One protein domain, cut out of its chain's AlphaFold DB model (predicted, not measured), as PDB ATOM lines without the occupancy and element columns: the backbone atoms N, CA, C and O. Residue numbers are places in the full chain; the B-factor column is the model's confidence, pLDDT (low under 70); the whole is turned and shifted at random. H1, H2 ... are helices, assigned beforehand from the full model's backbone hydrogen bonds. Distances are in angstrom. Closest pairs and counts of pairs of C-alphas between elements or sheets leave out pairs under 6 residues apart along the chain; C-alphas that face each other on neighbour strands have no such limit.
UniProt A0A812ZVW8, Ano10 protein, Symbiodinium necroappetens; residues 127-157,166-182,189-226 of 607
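What this domain is: This is residues 127 to 157, 166 to 182 and 189 to 226 of the 607 residues of the protein "Ano10 protein" of Symbiodinium necroappetens (UniProt A0A812ZVW8). An elongated, loose chain has H4, the longest helix, near its middle with H1 set across it; H5 lies toward one end, where residues 221 to 226 stick out, and little H2 and H3 lie among loops toward the other. The 86 printed residues hold five named helices, H1 to H5 in chain order, and no named strand: all helix, with 37 residues in helices, under half. The radius of gyration of the C-alphas is 16.7 A, the spans 56 by 29 by 25 A.

How they stand to each other: Start at H4, residues 196 to 208; H1, residues 127 to 135, touches it, about perpendicular at 75 degrees, the closest C-alphas, Leu 129 and Leu 202, 6.6 A apart. H5, residues 219 to 225, is close to H4 but not clearly touching, the closest C-alphas, Arg 208 and Val 219, 6.9 A apart. H2, residues 144 to 147, and H3, residues 166 to 169, are apart from each other and from H1, H4 and H5. In H1, H4 and H5 every O i to N i+4 pair is within hydrogen-bond range; H2 and H3 are too short for one.

Where its parts are: Find C-alpha 196 at (-70.851, -102.142, -73.825); H4 runs 18.3 A to C-alpha 208. H1 begins at (-75.683, -87.682, -70.841) and runs 12.4 A; H5 runs 10.0 A to C-alpha 225 at (-70.529, -107.963, -44.770). H2 spans 5.3 A and H3 5.6 A.

The domain as a whole: The C-alphas of Asp 152 and Gly 226, the two farthest apart, are 56.5 A apart. Look for two cuts: 15.4 A from C-alpha 157 to 166 and 13.2 A from C-alpha 182 to 189. Of the links printed whole, H1 to H2 and H4 to H5 are short. The model's pLDDT is under 70 at residues 146 to 157, 166 to 174, 179 to 182 and 189 to 191.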
ATOM      1  N   GLN A 127     -76.270 -88.997 -71.114       85.50
ATOM      2  CA  GLN A 127     -75.683 -87.682 -70.841       85.50
ATOM      3  C   GLN A 127     -74.821 -87.711 -69.584       85.50
ATOM      4  O   GLN A 127     -73.732 -87.137 -69.571       85.50
ATOM      5  N   HIS A 128     -75.277 -88.422 -68.556       88.19
ATOM      6  CA  HIS A 128     -74.523 -88.600 -67.325       88.19
ATOM      7  C   HIS A 128     -73.220 -89.373 -67.580       88.19
ATOM      8  O   HIS A 128     -72.153 -88.934 -67.155       88.19
ATOM      9  N   LEU A 129     -73.268 -90.440 -68.387       89.31
ATOM     10  CA  LEU A 129     -72.075 -91.181 -68.816       89.31
ATOM     11  C   LEU A 129     -71.044 -90.285 -69.515       89.31
ATOM     12  O   LEU A 129     -69.849 -90.403 -69.252       89.31
ATOM     13  N   ARG A 130     -71.490 -89.356 -70.370       86.62
ATOM     14  CA  ARG A 130     -70.605 -88.385 -71.038       86.62
ATOM     15  C   ARG A 130     -69.961 -87.411 -70.062       86.62
ATOM     16  O   ARG A 130     -68.761 -87.189 -70.158       86.62
ATOM     17  N   GLN A 131     -70.734 -86.862 -69.127       88.31
ATOM     18  CA  GLN A 131     -70.211 -85.942 -68.110       88.31
ATOM     19  C   GLN A 131     -69.136 -86.616 -67.255       88.31
ATOM     20  O   GLN A 131     -68.074 -86.042 -67.022       88.31
ATOM     21  N   VAL A 132     -69.386 -87.856 -66.829       89.62
ATOM     22  CA  VAL A 132     -68.423 -88.640 -66.050       89.62
ATOM     23  C   VAL A 132     -67.197 -88.976 -66.895       89.62
ATOM     24  O   VAL A 132     -66.072 -88.785 -66.438       89.62
ATOM     25  N   ALA A 133     -67.389 -89.407 -68.145       89.06
ATOM     26  CA  ALA A 133     -66.294 -89.683 -69.071       89.06
ATOM     27  C   ALA A 133     -65.407 -88.447 -69.306       89.06
ATOM     28  O   ALA A 133     -64.183 -88.565 -69.304       89.06
ATOM     29  N   GLU A 134     -65.997 -87.261 -69.457       86.88
ATOM     30  CA  GLU A 134     -65.270 -85.996 -69.587       86.88
ATOM     31  C   GLU A 134     -64.498 -85.656 -68.304       86.88
ATOM     32  O   GLU A 134     -63.305 -85.346 -68.360       86.88
ATOM     33  N   MET A 135     -65.145 -85.804 -67.143       85.81
ATOM     34  CA  MET A 135     -64.552 -85.539 -65.831       85.81
ATOM     35  C   MET A 135     -63.291 -86.372 -65.591       85.81
ATOM     36  O   MET A 135     -62.257 -85.839 -65.186       85.81
ATOM     37  N   ILE A 136     -63.348 -87.671 -65.898       85.06
ATOM     38  CA  ILE A 136     -62.216 -88.587 -65.704       85.06
ATOM     39  C   ILE A 136     -61.264 -88.639 -66.900       85.06
ATOM     40  O   ILE A 136     -60.312 -89.425 -66.882       85.06
ATOM     41  N   ARG A 137     -61.520 -87.828 -67.937       84.88
ATOM     42  CA  ARG A 137     -60.789 -87.827 -69.213       84.88
ATOM     43  C   ARG A 137     -60.672 -89.236 -69.796       84.88
ATOM     44  O   ARG A 137     -59.573 -89.720 -70.084       84.88
ATOM     45  N   TYR A 138     -61.810 -89.915 -69.902       85.75
ATOM     46  CA  TYR A 138     -61.905 -91.260 -70.447       85.75
ATOM     47  C   TYR A 138     -61.383 -91.283 -71.885       85.75
ATOM     48  O   TYR A 138     -61.728 -90.430 -72.702       85.75
ATOM     49  N   GLN A 139     -60.520 -92.249 -72.188       82.56
ATOM     50  CA  GLN A 139     -59.926 -92.379 -73.513       82.56
ATOM     51  C   GLN A 139     -60.882 -93.155 -74.417       82.56
ATOM     52  O   GLN A 139     -61.242 -94.286 -74.104       82.56
ATOM     53  N   LEU A 140     -61.285 -92.531 -75.522       81.50
ATOM     54  CA  LEU A 140     -62.158 -93.107 -76.543       81.50
ATOM     55  C   LEU A 140     -61.403 -93.234 -77.868       81.50
ATOM     56  O   LEU A 140     -60.484 -92.457 -78.144       81.50
ATOM     57  N   GLU A 141     -61.803 -94.202 -78.689       77.69
ATOM     58  CA  GLU A 141     -61.199 -94.434 -80.001       77.69
ATOM     59  C   GLU A 141     -61.664 -93.367 -80.999       77.69
ATOM     60  O   GLU A 141     -62.857 -93.099 -81.144       77.69
ATOM     61  N   LEU A 142     -60.709 -92.737 -81.682       76.25
ATOM     62  CA  LEU A 142     -60.983 -91.820 -82.788       76.25
ATOM     63  C   LEU A 142     -61.294 -92.625 -84.051       76.25
ATOM     64  O   LEU A 142     -60.702 -93.689 -84.261       76.25
ATOM     65  N   LYS A 143     -62.152 -92.095 -84.929       75.44
ATOM     66  CA  LYS A 143     -62.394 -92.747 -86.220       75.44
ATOM     67  C   LYS A 143     -61.104 -92.802 -87.050       75.44
ATOM     68  O   LYS A 143     -60.285 -91.876 -86.970       75.44
ATOM     69  N   PRO A 144     -60.929 -93.814 -87.921       73.88
ATOM     70  CA  PRO A 144     -59.704 -93.990 -88.698       73.88
ATOM     71  C   PRO A 144     -59.287 -92.773 -89.529       73.88
ATOM     72  O   PRO A 144     -58.094 -92.561 -89.745       73.88
ATOM     73  N   GLN A 145     -60.247 -91.959 -89.979       70.00
ATOM     74  CA  GLN A 145     -59.979 -90.761 -90.780       70.00
ATOM     75  C   GLN A 145     -59.199 -89.696 -89.991       70.00
ATOM     76  O   GLN A 145     -58.389 -88.979 -90.573       70.00
ATOM     77  N   TYR A 146     -59.381 -89.641 -88.669       69.50
ATOM     78  CA  TYR A 146     -58.754 -88.657 -87.782       69.50
ATOM     79  C   TYR A 146     -57.437 -89.144 -87.156       69.50
ATOM     80  O   TYR A 146     -56.820 -88.417 -86.383       69.50
ATOM     81  N   LEU A 147     -56.975 -90.357 -87.489       68.25
ATOM     82  CA  LEU A 147     -55.712 -90.913 -86.980       68.25
ATOM     83  C   LEU A 147     -54.467 -90.386 -87.716       68.25
ATOM     84  O   LEU A 147     -53.347 -90.594 -87.249       68.25
ATOM     85  N   SER A 148     -54.629 -89.740 -88.877       65.81
ATOM     86  CA  SER A 148     -53.496 -89.201 -89.640       65.81
ATOM     87  C   SER A 148     -53.071 -87.821 -89.124       65.81
ATOM     88  O   SER A 148     -53.910 -86.987 -88.797       65.81
ATOM     89  N   ALA A 149     -51.759 -87.553 -89.087       56.31
ATOM     90  CA  ALA A 149     -51.201 -86.273 -88.624       56.31
ATOM     91  C   ALA A 149     -51.651 -85.052 -89.461       56.31
ATOM     92  O   ALA A 149     -51.518 -83.920 -89.009       56.31
ATOM     93  N   PHE A 150     -52.190 -85.298 -90.661       51.19
ATOM     94  CA  PHE A 150     -52.694 -84.312 -91.619       51.19
ATOM     95  C   PHE A 150     -54.132 -84.640 -92.035       51.19
ATOM     96  O   PHE A 150     -54.458 -84.571 -93.216       51.19
ATOM     97  N   ALA A 151     -54.970 -85.098 -91.100       50.16
ATOM     98  CA  ALA A 151     -56.351 -85.446 -91.410       50.16
ATOM     99  C   ALA A 151     -57.096 -84.215 -91.955       50.16
ATOM    100  O   ALA A 151     -57.546 -83.360 -91.190       50.16
ATOM    101  N   ASP A 152     -57.209 -84.126 -93.282       49.53
ATOM    102  CA  ASP A 152     -58.061 -83.151 -93.946       49.53
ATOM    103  C   ASP A 152     -59.499 -83.392 -93.486       49.53
ATOM    104  O   ASP A 152     -60.012 -84.513 -93.555       49.53
ATOM    105  N   TYR A 153     -60.147 -82.330 -93.007       49.03
ATOM    106  CA  TYR A 153     -61.558 -82.351 -92.645       49.03
ATOM    107  C   TYR A 153     -62.372 -82.813 -93.859       49.03
ATOM    108  O   TYR A 153     -62.501 -82.089 -94.849       49.03
ATOM    109  N   LYS A 154     -62.883 -84.043 -93.815       48.59
ATOM    110  CA  LYS A 154     -63.661 -84.642 -94.898       48.59
ATOM    111  C   LYS A 154     -65.093 -84.797 -94.414       48.59
ATOM    112  O   LYS A 154     -65.302 -85.316 -93.326       48.59
ATOM    113  N   ASN A 155     -66.057 -84.349 -95.219       50.22
ATOM    114  CA  ASN A 155     -67.478 -84.473 -94.895       50.22
ATOM    115  C   ASN A 155     -67.802 -85.936 -94.556       50.22
ATOM    116  O   ASN A 155     -67.569 -86.829 -95.376       50.22
ATOM    117  N   ASP A 156     -68.354 -86.158 -93.364       48.31
ATOM    118  CA  ASP A 156     -68.636 -87.486 -92.805       48.31
ATOM    119  C   ASP A 156     -69.706 -88.264 -93.603       48.31
ATOM    120  O   ASP A 156     -69.852 -89.474 -93.428       48.31
ATOM    121  N   TYR A 157     -70.434 -87.598 -94.510       52.06
ATOM    122  CA  TYR A 157     -71.521 -88.185 -95.297       52.06
ATOM    123  C   TYR A 157     -71.279 -88.034 -96.803       52.06
ATOM    124  O   TYR A 157     -71.254 -86.926 -97.349       52.06
ATOM    125  N   ARG A 166     -73.287 -75.737 -86.465       50.47
ATOM    126  CA  ARG A 166     -73.694 -76.609 -85.346       50.47
ATOM    127  C   ARG A 166     -73.558 -78.102 -85.656       50.47
ATOM    128  O   ARG A 166     -73.261 -78.864 -84.741       50.47
ATOM    129  N   ASP A 167     -73.693 -78.489 -86.920       48.97
ATOM    130  CA  ASP A 167     -73.552 -79.881 -87.360       48.97
ATOM    131  C   ASP A 167     -72.079 -80.331 -87.315       48.97
ATOM    132  O   ASP A 167     -71.785 -81.506 -87.162       48.97
ATOM    133  N   ARG A 168     -71.130 -79.383 -87.341       49.06
ATOM    134  CA  ARG A 168     -69.677 -79.641 -87.335       49.06
ATOM    135  C   ARG A 168     -69.095 -79.863 -85.936       49.06
ATOM    136  O   ARG A 168     -67.937 -80.250 -85.815       49.06
ATOM    137  N   CYS A 169     -69.874 -79.600 -84.882       44.66
ATOM    138  CA  CYS A 169     -69.431 -79.637 -83.482       44.66
ATOM    139  C   CYS A 169     -70.005 -80.810 -82.674       44.66
ATOM    140  O   CYS A 169     -69.864 -80.829 -81.449       44.66
ATOM    141  N   VAL A 170     -70.670 -81.786 -83.300       53.62
ATOM    142  CA  VAL A 170     -71.167 -82.943 -82.546       53.62
ATOM    143  C   VAL A 170     -70.007 -83.902 -82.277       53.62
ATOM    144  O   VAL A 170     -69.393 -84.446 -83.185       53.62
ATOM    145  N   VAL A 171     -69.708 -84.128 -80.999       50.38
ATOM    146  CA  VAL A 171     -68.612 -84.991 -80.518       50.38
ATOM    147  C   VAL A 171     -68.630 -86.400 -81.152       50.38
ATOM    148  O   VAL A 171     -67.579 -87.000 -81.346       50.38
ATOM    149  N   SER A 172     -69.798 -86.902 -81.573       54.81
ATOM    150  CA  SER A 172     -69.958 -88.172 -82.308       54.81
ATOM    151  C   SER A 172     -69.313 -88.206 -83.702       54.81
ATOM    152  O   SER A 172     -69.241 -89.272 -84.310       54.81
ATOM    153  N   HIS A 173     -68.863 -87.070 -84.239       61.28
ATOM    154  CA  HIS A 173     -68.176 -87.009 -85.531       61.28
ATOM    155  C   HIS A 173     -66.731 -87.503 -85.452       61.28
ATOM    156  O   HIS A 173     -66.257 -88.129 -86.396       61.28
ATOM    157  N   LEU A 174     -66.058 -87.288 -84.318       67.12
ATOM    158  CA  LEU A 174     -64.630 -87.574 -84.170       67.12
ATOM    159  C   LEU A 174     -64.347 -88.997 -83.666       67.12
ATOM    160  O   LEU A 174     -63.349 -89.609 -84.048       67.12
ATOM    161  N   TYR A 175     -65.220 -89.512 -82.801       76.38
ATOM    162  CA  TYR A 175     -65.051 -90.812 -82.155       76.38
ATOM    163  C   TYR A 175     -65.729 -91.937 -82.936       76.38
ATOM    164  O   TYR A 175     -66.743 -91.721 -83.605       76.38
ATOM    165  N   GLU A 176     -65.157 -93.134 -82.848       75.69
ATOM    166  CA  GLU A 176     -65.743 -94.345 -83.417       75.69
ATOM    167  C   GLU A 176     -67.107 -94.617 -82.764       75.69
ATOM    168  O   GLU A 176     -67.291 -94.466 -81.555       75.69
ATOM    169  N   THR A 177     -68.095 -94.977 -83.583       76.31
ATOM    170  CA  THR A 177     -69.450 -95.289 -83.121       76.31
ATOM    171  C   THR A 177     -69.691 -96.790 -83.198       76.31
ATOM    172  O   THR A 177     -69.517 -97.389 -84.257       76.31
ATOM    173  N   HIS A 178     -70.166 -97.377 -82.104       74.75
ATOM    174  CA  HIS A 178     -70.361 -98.818 -81.925       74.75
ATOM    175  C   HIS A 178     -71.842 -99.243 -81.969       74.75
ATOM    176  O   HIS A 178     -72.223-100.231 -81.346       74.75
ATOM    177  N   ALA A 179     -72.694 -98.490 -82.671       64.56
ATOM    178  CA  ALA A 179     -74.090 -98.873 -82.888       64.56
ATOM    179  C   ALA A 179     -74.214-100.019 -83.907       64.56
ATOM    180  O   ALA A 179     -73.370-100.162 -84.797       64.56
ATOM    181  N   ASP A 180     -75.292-100.799 -83.802       55.66
ATOM    182  CA  ASP A 180     -75.624-101.842 -84.771       55.66
ATOM    183  C   ASP A 180     -75.795-101.207 -86.157       55.66
ATOM    184  O   ASP A 180     -76.664-100.360 -86.382       55.66
ATOM    185  N   LYS A 181     -74.930-101.602 -87.097       50.38
ATOM    186  CA  LYS A 181     -74.837-101.022 -88.448       50.38
ATOM    187  C   LYS A 181     -76.088-101.239 -89.310       50.38
ATOM    188  O   LYS A 181     -76.142-100.730 -90.421       50.38
ATOM    189  N   GLU A 182     -77.084-101.975 -88.819       46.84
ATOM    190  CA  GLU A 182     -78.303-102.312 -89.563       46.84
ATOM    191  C   GLU A 182     -79.275-101.134 -89.732       46.84
ATOM    192  O   GLU A 182     -80.136-101.175 -90.608       46.84
ATOM    193  N   GLN A 189     -77.234 -92.506 -82.422       58.16
ATOM    194  CA  GLN A 189     -77.844 -92.230 -81.130       58.16
ATOM    195  C   GLN A 189     -76.767 -91.664 -80.194       58.16
ATOM    196  O   GLN A 189     -75.591 -92.031 -80.295       58.16
ATOM    197  N   LYS A 190     -77.133 -90.760 -79.276       59.09
ATOM    198  CA  LYS A 190     -76.165 -90.094 -78.376       59.09
ATOM    199  C   LYS A 190     -75.306 -91.097 -77.575       59.09
ATOM    200  O   LYS A 190     -74.229 -90.762 -77.083       59.09
ATOM    201  N   ASP A 191     -75.725 -92.344 -77.528       65.31
ATOM    202  CA  ASP A 191     -75.200 -93.403 -76.686       65.31
ATOM    203  C   ASP A 191     -74.223 -94.296 -77.478       65.31
ATOM    204  O   ASP A 191     -73.522 -95.122 -76.897       65.31
ATOM    205  N   ALA A 192     -74.155 -94.118 -78.804       72.75
ATOM    206  CA  ALA A 192     -73.394 -94.947 -79.738       72.75
ATOM    207  C   ALA A 192     -71.868 -94.811 -79.607       72.75
ATOM    208  O   ALA A 192     -71.140 -95.611 -80.180       72.75
ATOM    209  N   ILE A 193     -71.379 -93.804 -78.879       79.88
ATOM    210  CA  ILE A 193     -69.940 -93.543 -78.705       79.88
ATOM    211  C   ILE A 193     -69.307 -94.547 -77.724       79.88
ATOM    212  O   ILE A 193     -68.128 -94.861 -77.831       79.88
ATOM    213  N   PHE A 194     -70.079 -95.063 -76.763       85.62
ATOM    214  CA  PHE A 194     -69.573 -95.989 -75.750       85.62
ATOM    215  C   PHE A 194     -69.832 -97.440 -76.145       85.62
ATOM    216  O   PHE A 194     -70.980 -97.806 -76.420       85.62
ATOM    217  N   ARG A 195     -68.794 -98.284 -76.075       85.94
ATOM    218  CA  ARG A 195     -68.938 -99.747 -76.150       85.94
ATOM    219  C   ARG A 195     -69.693-100.266 -74.926       85.94
ATOM    220  O   ARG A 195     -69.751 -99.588 -73.897       85.94
ATOM    221  N   THR A 196     -70.214-101.494 -74.990       84.75
ATOM    222  CA  THR A 196     -70.851-102.142 -73.825       84.75
ATOM    223  C   THR A 196     -69.894-102.150 -72.623       84.75
ATOM    224  O   THR A 196     -70.268-101.713 -71.537       84.75
ATOM    225  N   VAL A 197     -68.623-102.505 -72.836       88.62
ATOM    226  CA  VAL A 197     -67.584-102.495 -71.788       88.62
ATOM    227  C   VAL A 197     -67.314-101.094 -71.236       88.62
ATOM    228  O   VAL A 197     -67.105-100.938 -70.033       88.62
ATOM    229  N   ASP A 198     -67.326-100.062 -72.082       88.94
ATOM    230  CA  ASP A 198     -67.075 -98.687 -71.635       88.94
ATOM    231  C   ASP A 198     -68.209 -98.197 -70.734       88.94
ATOM    232  O   ASP A 198     -67.951 -97.603 -69.688       88.94
ATOM    233  N   ARG A 199     -69.462 -98.513 -71.092       89.19
ATOM    234  CA  ARG A 199     -70.636 -98.222 -70.258       89.19
ATOM    235  C   ARG A 199     -70.521 -98.910 -68.905       89.19
ATOM    236  O   ARG A 199     -70.693 -98.250 -67.888       89.19
ATOM    237  N   LEU A 200     -70.168-100.196 -68.885       91.19
ATOM    238  CA  LEU A 200     -69.988-100.952 -67.644       91.19
ATOM    239  C   LEU A 200     -68.873-100.365 -66.770       91.19
ATOM    240  O   LEU A 200     -69.078-100.171 -65.578       91.19
ATOM    241  N   ARG A 201     -67.726-100.001 -67.356       89.75
ATOM    242  CA  ARG A 201     -66.615 -99.354 -66.633       89.75
ATOM    243  C   ARG A 201     -66.999 -97.992 -66.064       89.75
ATOM    244  O   ARG A 201     -66.567 -97.649 -64.968       89.75
ATOM    245  N   LEU A 202     -67.770 -97.203 -66.810       91.25
ATOM    246  CA  LEU A 202     -68.256 -95.904 -66.348       91.25
ATOM    247  C   LEU A 202     -69.309 -96.062 -65.247       91.25
ATOM    248  O   LEU A 202     -69.244 -95.331 -64.267       91.25
ATOM    249  N   ILE A 203     -70.227 -97.026 -65.360       92.25
ATOM    250  CA  ILE A 203     -71.222 -97.329 -64.319       92.25
ATOM    251  C   ILE A 203     -70.537 -97.833 -63.046       92.25
ATOM    252  O   ILE A 203     -70.811 -97.311 -61.971       92.25
ATOM    253  N   ASP A 204     -69.601 -98.779 -63.155       90.56
ATOM    254  CA  ASP A 204     -68.808 -99.254 -62.013       90.56
ATOM    255  C   ASP A 204     -68.039 -98.097 -61.358       90.56
ATOM    256  O   ASP A 204     -68.023 -97.956 -60.134       90.56
ATOM    257  N   HIS A 205     -67.491 -97.184 -62.168       88.50
ATOM    258  CA  HIS A 205     -66.873 -95.969 -61.656       88.50
ATOM    259  C   HIS A 205     -67.878 -95.053 -60.940       88.50
ATOM    260  O   HIS A 205     -67.556 -94.566 -59.862       88.50
ATOM    261  N   ILE A 206     -69.084 -94.833 -61.471       91.19
ATOM    262  CA  ILE A 206     -70.136 -94.025 -60.822       91.19
ATOM    263  C   ILE A 206     -70.535 -94.628 -59.473       91.19
ATOM    264  O   ILE A 206     -70.702 -93.897 -58.500       91.19
ATOM    265  N   VAL A 207     -70.649 -95.954 -59.391       90.00
ATOM    266  CA  VAL A 207     -71.002 -96.654 -58.149       90.00
ATOM    267  C   VAL A 207     -69.882 -96.523 -57.117       90.00
ATOM    268  O   VAL A 207     -70.136 -96.140 -55.978       90.00
ATOM    269  N   ARG A 208     -68.632 -96.796 -57.509       86.50
ATOM    270  CA  ARG A 208     -67.498 -96.897 -56.574       86.50
ATOM    271  C   ARG A 208     -66.800 -95.577 -56.264       86.50
ATOM    272  O   ARG A 208     -66.075 -95.479 -55.274       86.50
ATOM    273  N   SER A 209     -66.866 -94.584 -57.148       83.94
ATOM    274  CA  SER A 209     -66.128 -93.329 -56.966       83.94
ATOM    275  C   SER A 209     -66.873 -92.353 -56.068       83.94
ATOM    276  O   SER A 209     -68.079 -92.199 -56.183       83.94
ATOM    277  N   GLY A 210     -66.145 -91.686 -55.170       79.69
ATOM    278  CA  GLY A 210     -66.668 -90.589 -54.344       79.69
ATOM    279  C   GLY A 210     -66.533 -89.219 -55.015       79.69
ATOM    280  O   GLY A 210     -66.481 -88.205 -54.324       79.69
ATOM    281  N   ASP A 211     -66.382 -89.191 -56.341       81.75
ATOM    282  CA  ASP A 211     -66.256 -87.955 -57.110       81.75
ATOM    283  C   ASP A 211     -67.618 -87.238 -57.208       81.75
ATOM    284  O   ASP A 211     -68.670 -87.780 -56.855       81.75
ATOM    285  N   ARG A 212     -67.625 -85.979 -57.665       77.94
ATOM    286  CA  ARG A 212     -68.868 -85.202 -57.796       77.94
ATOM    287  C   ARG A 212     -69.832 -85.927 -58.744       77.94
ATOM    288  O   ARG A 212     -69.451 -86.250 -59.860       77.94
ATOM    289  N   SER A 213     -71.082 -86.111 -58.314       77.44
ATOM    290  CA  SER A 213     -72.125 -86.849 -59.052       77.44
ATOM    291  C   SER A 213     -71.943 -88.374 -59.114       77.44
ATOM    292  O   SER A 213     -72.626 -89.019 -59.904       77.44
ATOM    293  N   CYS A 214     -71.086 -88.946 -58.265       85.38
ATOM    294  CA  CYS A 214     -70.923 -90.389 -58.082       85.38
ATOM    295  C   CYS A 214     -71.373 -90.825 -56.670       85.38
ATOM    296  O   CYS A 214     -71.566 -89.985 -55.788       85.38
ATOM    297  N   ALA A 215     -71.583 -92.128 -56.458       84.25
ATOM    298  CA  ALA A 215     -72.207 -92.661 -55.243       84.25
ATOM    299  C   ALA A 215     -71.219 -92.958 -54.098       84.25
ATOM    300  O   ALA A 215     -71.599 -92.886 -52.933       84.25
ATOM    301  N   GLY A 216     -69.960 -93.280 -54.406       82.69
ATOM    302  CA  GLY A 216     -68.923 -93.549 -53.404       82.69
ATOM    303  C   GLY A 216     -69.145 -94.818 -52.579       82.69
ATOM    304  O   GLY A 216     -68.701 -94.878 -51.436       82.69
ATOM    305  N   ILE A 217     -69.831 -95.816 -53.139       84.19
ATOM    306  CA  ILE A 217     -70.180 -97.062 -52.451       84.19
ATOM    307  C   ILE A 217     -68.989 -98.024 -52.478       84.19
ATOM    308  O   ILE A 217     -68.481 -98.373 -53.548       84.19
ATOM    309  N   ASP A 218     -68.576 -98.511 -51.307       81.00
ATOM    310  CA  ASP A 218     -67.614 -99.609 -51.214       81.00
ATOM    311  C   ASP A 218     -68.320-100.958 -51.407       81.00
ATOM    312  O   ASP A 218     -68.729-101.634 -50.462       81.00
ATOM    313  N   VAL A 219     -68.458-101.349 -52.675       85.12
ATOM    314  CA  VAL A 219     -69.021-102.645 -53.082       85.12
ATOM    315  C   VAL A 219     -68.269-103.810 -52.430       85.12
ATOM    316  O   VAL A 219     -68.879-104.822 -52.100       85.12
ATOM    317  N   GLY A 220     -66.954-103.679 -52.218       81.56
ATOM    318  CA  GLY A 220     -66.156-104.748 -51.623       81.56
ATOM    319  C   GLY A 220     -66.509-104.988 -50.160       81.56
ATOM    320  O   GLY A 220     -66.586-106.137 -49.734       81.56
ATOM    321  N   GLN A 221     -66.784-103.921 -49.412       78.31
ATOM    322  CA  GLN A 221     -67.254-104.043 -48.038       78.31
ATOM    323  C   GLN A 221     -68.657-104.660 -47.967       78.31
ATOM    324  O   GLN A 221     -68.863-105.577 -47.182       78.31
ATOM    325  N   LEU A 222     -69.592-104.222 -48.814       83.50
ATOM    326  CA  LEU A 222     -70.955-104.770 -48.822       83.50
ATOM    327  C   LEU A 222     -70.985-106.267 -49.167       83.50
ATOM    328  O   LEU A 222     -71.762-107.013 -48.575       83.50
ATOM    329  N   LEU A 223     -70.121-106.707 -50.089       86.00
ATOM    330  CA  LEU A 223     -69.948-108.128 -50.415       86.00
ATOM    331  C   LEU A 223     -69.388-108.926 -49.232       86.00
ATOM    332  O   LEU A 223     -69.795-110.056 -48.990       86.00
ATOM    333  N   HIS A 224     -68.446-108.340 -48.492       81.94
ATOM    334  CA  HIS A 224     -67.841-108.978 -47.326       81.94
ATOM    335  C   HIS A 224     -68.816-109.088 -46.146       81.94
ATOM    336  O   HIS A 224     -68.837-110.104 -45.456       81.94
ATOM    337  N   ASP A 225     -69.604-108.041 -45.905       79.38
ATOM    338  CA  ASP A 225     -70.529-107.963 -44.770       79.38
ATOM    339  C   ASP A 225     -71.809-108.793 -45.015       79.38
ATOM    340  O   ASP A 225     -72.558-109.073 -44.081       79.38
ATOM    341  N   GLY A 226     -72.021-109.259 -46.253       79.44
ATOM    342  CA  GLY A 226     -73.159-110.092 -46.653       79.44
ATOM    343  C   GLY A 226     -74.424-109.297 -46.988       79.44
ATOM    344  O   GLY A 226     -75.452-109.895 -47.301       79.44
TER     345      GLY A 226